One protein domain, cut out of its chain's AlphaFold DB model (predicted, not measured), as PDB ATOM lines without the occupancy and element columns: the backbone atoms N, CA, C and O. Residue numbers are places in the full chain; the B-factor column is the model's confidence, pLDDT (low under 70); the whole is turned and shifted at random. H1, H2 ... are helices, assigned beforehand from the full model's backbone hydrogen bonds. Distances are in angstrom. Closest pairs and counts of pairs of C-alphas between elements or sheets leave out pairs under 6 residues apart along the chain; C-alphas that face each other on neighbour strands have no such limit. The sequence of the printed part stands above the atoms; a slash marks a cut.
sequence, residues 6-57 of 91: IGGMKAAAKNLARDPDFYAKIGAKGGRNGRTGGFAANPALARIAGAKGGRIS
ATOM      1  N   ILE A   6     280.911 312.198 397.148       94.00
ATOM      2  CA  ILE A   6     281.984 313.070 397.650       94.00
ATOM      3  C   ILE A   6     283.265 312.271 397.917       94.00
ATOM      4  O   ILE A   6     284.355 312.726 397.575       94.00
ATOM      5  N   GLY A   7     283.148 311.070 398.490       95.12
ATOM      6  CA  GLY A   7     284.288 310.177 398.698       95.12
ATOM      7  C   GLY A   7     284.959 309.775 397.383       95.12
ATOM      8  O   GLY A   7     286.181 309.858 397.275       95.12
ATOM      9  N   GLY A   8     284.165 309.423 396.367       93.12
ATOM     10  CA  GLY A   8     284.657 309.079 395.031       93.12
ATOM     11  C   GLY A   8     285.399 310.232 394.351       93.12
ATOM     12  O   GLY A   8     286.490 310.024 393.827       93.12
ATOM     13  N   MET A   9     284.870 311.457 394.434       93.50
ATOM     14  CA  MET A   9     285.535 312.644 393.873       93.50
ATOM     15  C   MET A   9     286.888 312.917 394.541       93.50
ATOM     16  O   MET A   9     287.877 313.160 393.852       93.50
ATOM     17  N   LYS A  10     286.964 312.815 395.875       93.75
ATOM     18  CA  LYS A  10     288.229 312.982 396.612       93.75
ATOM     19  C   LYS A  10     289.253 311.905 396.242       93.75
ATOM     20  O   LYS A  10     290.433 312.208 396.085       93.75
ATOM     21  N   ALA A  11     288.810 310.657 396.081       92.75
ATOM     22  CA  ALA A  11     289.676 309.559 395.660       92.75
ATOM     23  C   ALA A  11     290.190 309.751 394.225       92.75
ATOM     24  O   ALA A  11     291.382 309.574 393.981       92.75
ATOM     25  N   ALA A  12     289.325 310.171 393.298       91.94
ATOM     26  CA  ALA A  12     289.711 310.465 391.921       91.94
ATOM     27  C   ALA A  12     290.771 311.572 391.863       91.94
ATOM     28  O   ALA A  12     291.822 311.370 391.262       91.94
ATOM     29  N   ALA A  13     290.551 312.690 392.563       93.62
ATOM     30  CA  ALA A  13     291.519 313.784 392.630       93.62
ATOM     31  C   ALA A  13     292.886 313.316 393.158       93.62
ATOM     32  O   ALA A  13     293.920 313.632 392.575       93.62
ATOM     33  N   LYS A  14     292.897 312.496 394.217       94.81
ATOM     34  CA  LYS A  14     294.134 311.931 394.774       94.81
ATOM     35  C   LYS A  14     294.846 310.986 393.798       94.81
ATOM     36  O   LYS A  14     296.071 311.008 393.723       94.81
ATOM     37  N   ASN A  15     294.099 310.164 393.063       93.75
ATOM     38  CA  ASN A  15     294.668 309.236 392.086       93.75
ATOM     39  C   ASN A  15     295.268 309.977 390.884       93.75
ATOM     40  O   ASN A  15     296.390 309.662 390.504       93.75
ATOM     41  N   LEU A  16     294.576 310.993 390.353       93.75
ATOM     42  CA  LEU A  16     295.078 311.829 389.252       93.75
ATOM     43  C   LEU A  16     296.311 312.643 389.653       93.75
ATOM     44  O   LEU A  16     297.239 312.767 388.864       93.75
ATOM     45  N   ALA A  17     296.337 313.182 390.877       94.81
ATOM     46  CA  ALA A  17     297.490 313.934 391.375       94.81
ATOM     47  C   ALA A  17     298.747 313.059 391.520       94.81
ATOM     48  O   ALA A  17     299.863 313.551 391.383       94.81
ATOM     49  N   ARG A  18     298.572 311.764 391.810       94.44
ATOM     50  CA  ARG A  18     299.670 310.799 391.936       94.44
ATOM     51  C   ARG A  18     300.128 310.254 390.586       94.44
ATOM     52  O   ARG A  18     301.316 310.020 390.400       94.44
ATOM     53  N   ASP A  19     299.188 309.981 389.693       94.75
ATOM     54  CA  ASP A  19     299.450 309.467 388.354       94.75
ATOM     55  C   ASP A  19     298.374 310.008 387.401       94.75
ATOM     56  O   ASP A  19     297.229 309.543 387.448       94.75
ATOM     57  N   PRO A  20     298.720 310.967 386.524       94.62
ATOM     58  CA  PRO A  20     297.780 311.511 385.547       94.62
ATOM     59  C   PRO A  20     297.152 310.432 384.653       94.62
ATOM     60  O   PRO A  20     295.988 310.543 384.270       94.62
ATOM     61  N   ASP A  21     297.878 309.338 384.401       95.00
ATOM     62  CA  ASP A  21     297.451 308.247 383.523       95.00
ATOM     63  C   ASP A  21     296.763 307.096 384.272       95.00
ATOM     64  O   ASP A  21     296.510 306.035 383.690       95.00
ATOM     65  N   PHE A  22     296.444 307.265 385.560       95.31
ATOM     66  CA  PHE A  22     295.926 306.200 386.425       95.31
ATOM     67  C   PHE A  22     294.757 305.425 385.791       95.31
ATOM     68  O   PHE A  22     294.786 304.195 385.691       95.31
ATOM     69  N   TYR A  23     293.734 306.136 385.306       93.38
ATOM     70  CA  TYR A  23     292.554 305.504 384.711       93.38
ATOM     71  C   TYR A  23     292.833 304.891 383.335       93.38
ATOM     72  O   TYR A  23     292.274 303.838 383.019       93.38
ATOM     73  N   ALA A  24     293.728 305.489 382.547       93.06
ATOM     74  CA  ALA A  24     294.133 304.942 381.257       93.06
ATOM     75  C   ALA A  24     294.855 303.596 381.433       93.06
ATOM     76  O   ALA A  24     294.520 302.616 380.764       93.06
ATOM     77  N   LYS A  25     295.781 303.509 382.397       93.69
ATOM     78  CA  LYS A  25     296.532 302.283 382.716       93.69
ATOM     79  C   LYS A  25     295.621 301.160 383.216       93.69
ATOM     80  O   LYS A  25     295.711 300.030 382.730       93.69
ATOM     81  N   ILE A  26     294.720 301.461 384.157       93.31
ATOM     82  CA  ILE A  26     293.756 300.480 384.694       93.31
ATOM     83  C   ILE A  26     292.819 299.989 383.576       93.31
ATOM     84  O   ILE A  26     292.606 298.783 383.439       93.31
ATOM     85  N   GLY A  27     292.313 300.900 382.738       88.94
ATOM     86  CA  GLY A  27     291.458 300.572 381.596       88.94
ATOM     87  C   GLY A  27     292.157 299.696 380.554       88.94
ATOM     88  O   GLY A  27     291.586 298.703 380.110       88.94
ATOM     89  N   ALA A  28     293.416 299.994 380.220       87.62
ATOM     90  CA  ALA A  28     294.211 299.189 379.290       87.62
ATOM     91  C   ALA A  28     294.449 297.764 379.815       87.62
ATOM     92  O   ALA A  28     294.301 296.791 379.073       87.62
ATOM     93  N   LYS A  29     294.763 297.624 381.111       88.56
ATOM     94  CA  LYS A  29     294.909 296.315 381.764       88.56
ATOM     95  C   LYS A  29     293.592 295.532 381.753       88.56
ATOM     96  O   LYS A  29     293.593 294.349 381.424       88.56
ATOM     97  N   GLY A  30     292.474 296.192 382.061       87.81
ATOM     98  CA  GLY A  30     291.140 295.593 381.997       87.81
ATOM     99  C   GLY A  30     290.762 295.145 380.583       87.81
ATOM    100  O   GLY A  30     290.300 294.024 380.399       87.81
ATOM    101  N   GLY A  31     291.038 295.976 379.576       83.38
ATOM    102  CA  GLY A  31     290.799 295.651 378.170       83.38
ATOM    103  C   GLY A  31     291.634 294.470 377.676       83.38
ATOM    104  O   GLY A  31     291.115 293.627 376.952       83.38
ATOM    105  N   ARG A  32     292.898 294.366 378.109       81.00
ATOM    106  CA  ARG A  32     293.777 293.229 377.784       81.00
ATOM    107  C   ARG A  32     293.320 291.927 378.443       81.00
ATOM    108  O   ARG A  32     293.416 290.872 377.831       81.00
ATOM    109  N   ASN A  33     292.832 292.005 379.680       83.38
ATOM    110  CA  ASN A  33     292.359 290.840 380.430       83.38
ATOM    111  C   ASN A  33     290.924 290.425 380.055       83.38
ATOM    112  O   ASN A  33     290.484 289.329 380.406       83.38
ATOM    113  N   GLY A  34     290.182 291.295 379.367       80.75
ATOM    114  CA  GLY A  34     288.841 291.014 378.876       80.75
ATOM    115  C   GLY A  34     288.860 289.949 377.778       80.75
ATOM    116  O   GLY A  34     289.552 290.084 376.775       80.75
ATOM    117  N   ARG A  35     288.064 288.892 377.947       73.00
ATOM    118  CA  ARG A  35     287.964 287.776 376.985       73.00
ATOM    119  C   ARG A  35     286.879 287.971 375.924       73.00
ATOM    120  O   ARG A  35     286.773 287.176 375.002       73.00
ATOM    121  N   THR A  36     286.077 289.027 376.037       71.31
ATOM    122  CA  THR A  36     284.901 289.286 375.192       71.31
ATOM    123  C   THR A  36     285.226 289.813 373.790       71.31
ATOM    124  O   THR A  36     284.314 290.200 373.070       71.31
ATOM    125  N   GLY A  37     286.499 289.823 373.372       67.50
ATOM    126  CA  GLY A  37     286.868 290.146 371.988       67.50
ATOM    127  C   GLY A  37     286.519 291.581 371.578       67.50
ATOM    128  O   GLY A  37     285.881 291.801 370.554       67.50
ATOM    129  N   GLY A  38     286.914 292.567 372.390       74.88
ATOM    130  CA  GLY A  38     286.690 293.983 372.086       74.88
ATOM    131  C   GLY A  38     287.560 294.518 370.938       74.88
ATOM    132  O   GLY A  38     288.441 293.840 370.411       74.88
ATOM    133  N   PHE A  39     287.372 295.795 370.597       72.00
ATOM    134  CA  PHE A  39     288.100 296.482 369.518       72.00
ATOM    135  C   PHE A  39     289.631 296.497 369.667       72.00
ATOM    136  O   PHE A  39     290.338 296.662 368.676       72.00
ATOM    137  N   ALA A  40     290.148 296.298 370.883       72.75
ATOM    138  CA  ALA A  40     291.581 296.183 371.141       72.75
ATOM    139  C   ALA A  40     292.161 294.804 370.766       72.75
ATOM    140  O   ALA A  40     293.330 294.719 370.406       72.75
ATOM    141  N   ALA A  41     291.361 293.734 370.842       75.69
ATOM    142  CA  ALA A  41     291.805 292.367 370.562       75.69
ATOM    143  C   ALA A  41     291.802 292.047 369.059       75.69
ATOM    144  O   ALA A  41     292.614 291.254 368.592       75.69
ATOM    145  N   ASN A  42     290.910 292.683 368.292       82.50
ATOM    146  CA  ASN A  42     290.869 292.571 366.837       82.50
ATOM    147  C   ASN A  42     290.775 293.967 366.186       82.50
ATOM    148  O   ASN A  42     289.672 294.483 365.965       82.50
ATOM    149  N   PRO A  43     291.922 294.576 365.826       82.69
ATOM    150  CA  PRO A  43     291.955 295.878 365.161       82.69
ATOM    151  C   PRO A  43     291.226 295.900 363.808       82.69
ATOM    152  O   PRO A  43     290.742 296.950 363.382       82.69
ATOM    153  N   ALA A  44     291.134 294.760 363.112       87.19
ATOM    154  CA  ALA A  44     290.407 294.671 361.848       87.19
ATOM    155  C   ALA A  44     288.895 294.828 362.061       87.19
ATOM    156  O   ALA A  44     288.258 295.607 361.351       87.19
ATOM    157  N   LEU A  45     288.341 294.183 363.092       86.50
ATOM    158  CA  LEU A  45     286.937 294.335 363.480       86.50
ATOM    159  C   LEU A  45     286.611 295.791 363.850       86.50
ATOM    160  O   LEU A  45     285.594 296.322 363.403       86.50
ATOM    161  N   ALA A  46     287.498 296.463 364.592       88.44
ATOM    162  CA  ALA A  46     287.343 297.877 364.942       88.44
ATOM    163  C   ALA A  46     287.260 298.785 363.716       88.44
ATOM    164  O   ALA A  46     286.391 299.655 363.633       88.44
ATOM    165  N   ARG A  47     288.125 298.540 362.730       90.69
ATOM    166  CA  ARG A  47     288.147 299.298 361.480       90.69
ATOM    167  C   ARG A  47     286.871 299.100 360.673       90.69
ATOM    168  O   ARG A  47     286.287 300.083 360.222       90.69
ATOM    169  N   ILE A  48     286.412 297.857 360.526       93.00
ATOM    170  CA  ILE A  48     285.188 297.532 359.781       93.00
ATOM    171  C   ILE A  48     283.963 298.159 360.459       93.00
ATOM    172  O   ILE A  48     283.167 298.833 359.798       93.00
ATOM    173  N   ALA A  49     283.825 297.989 361.777       91.94
ATOM    174  CA  ALA A  49     282.717 298.552 362.543       91.94
ATOM    175  C   ALA A  49     282.713 300.090 362.507       91.94
ATOM    176  O   ALA A  49     281.671 300.695 362.255       91.94
ATOM    177  N   GLY A  50     283.882 300.717 362.681       91.81
ATOM    178  CA  GLY A  50     284.049 302.166 362.584       91.81
ATOM    179  C   GLY A  50     283.689 302.709 361.200       91.81
ATOM    180  O   GLY A  50     282.926 303.667 361.098       91.81
ATOM    181  N   ALA A  51     284.157 302.062 360.127       94.56
ATOM    182  CA  ALA A  51     283.834 302.454 358.756       94.56
ATOM    183  C   ALA A  51     282.332 302.331 358.458       94.56
ATOM    184  O   ALA A  51     281.735 303.240 357.879       94.56
ATOM    185  N   LYS A  52     281.698 301.231 358.889       95.12
ATOM    186  CA  LYS A  52     280.250 301.034 358.739       95.12
ATOM    187  C   LYS A  52     279.462 302.096 359.511       95.12
ATOM    188  O   LYS A  52     278.555 302.702 358.943       95.12
ATOM    189  N   GLY A  53     279.828 302.358 360.767       94.44
ATOM    190  CA  GLY A  53     279.193 303.385 361.598       94.44
ATOM    191  C   GLY A  53     279.355 304.794 361.027       94.44
ATOM    192  O   GLY A  53     278.389 305.551 360.975       94.44
ATOM    193  N   GLY A  54     280.546 305.122 360.520       92.88
ATOM    194  CA  GLY A  54     280.809 306.388 359.837       92.88
ATOM    195  C   GLY A  54     279.965 306.561 358.575       92.88
ATOM    196  O   GLY A  54     279.383 307.623 358.382       92.88
ATOM    197  N   ARG A  55     279.834 305.508 357.757       92.69
ATOM    198  CA  ARG A  55     279.034 305.537 356.519       92.69
ATOM    199  C   ARG A  55     277.532 305.701 356.775       92.69
ATOM    200  O   ARG A  55     276.869 306.384 356.009       92.69
ATOM    201  N   ILE A  56     276.999 305.082 357.831       94.50
ATOM    202  CA  ILE A  56     275.567 305.160 358.191       94.50
ATOM    203  C   ILE A  56     275.242 306.447 358.977       94.50
ATOM    204  O   ILE A  56     274.076 306.802 359.154       94.50
ATOM    205  N   SER A  57     276.256 307.161 359.471       92.50
ATOM    206  CA  SER A  57     276.062 308.350 360.296       92.50
ATOM    207  C   SER A  57     275.196 309.400 359.598       92.50
ATOM    208  O   SER A  57     275.520 309.891 358.521       92.50
TER     209      SER A  57
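What this domain is: This is residues 6 to 57 of the 91 residues of an uncharacterized protein of Candidatus Saccharibacteria bacterium oral taxon 488 (UniProt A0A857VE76). Three helices are strung out one after another without a common core: H3, the longest, at one end, H2 in the middle, and H1 at the other end, set crosswise to H2. The printed part has 52 residues with three named helices, in the order H1, H2, H3, no named strand, and the class all helix. It is extended, with a radius of gyration of the C-alphas of 16.0 A, and elongated, spanning 41 by 27 by 17 A.

Where its parts are: H3, residues 43 to 56, is 20.1 A long and ends at C-alpha 56 (275.567, 305.160, 358.191). H2 is residues 22 to 33, 16.9 A. H1, residues 6 to 18, 18.7 A, begins at C-alpha 6 (281.984, 313.070, 397.650).

How they stand to each other: H3 is apart from H2 and from H1. H1 and H2 are close but not clearly touching, the closest C-alphas, of Leu 16 and Phe 22, being 6.4 A apart. Their lines are about perpendicular, at 88 degrees. In H1, H2 and H3 every O i to N i+4 pair is within hydrogen-bond range.

The domain as a whole: The C-alphas farthest apart, of Gly 7 and Arg 55, are 42.8 A apart. The printed part has no cut and no long link. Residue 37 alone has pLDDT under 70.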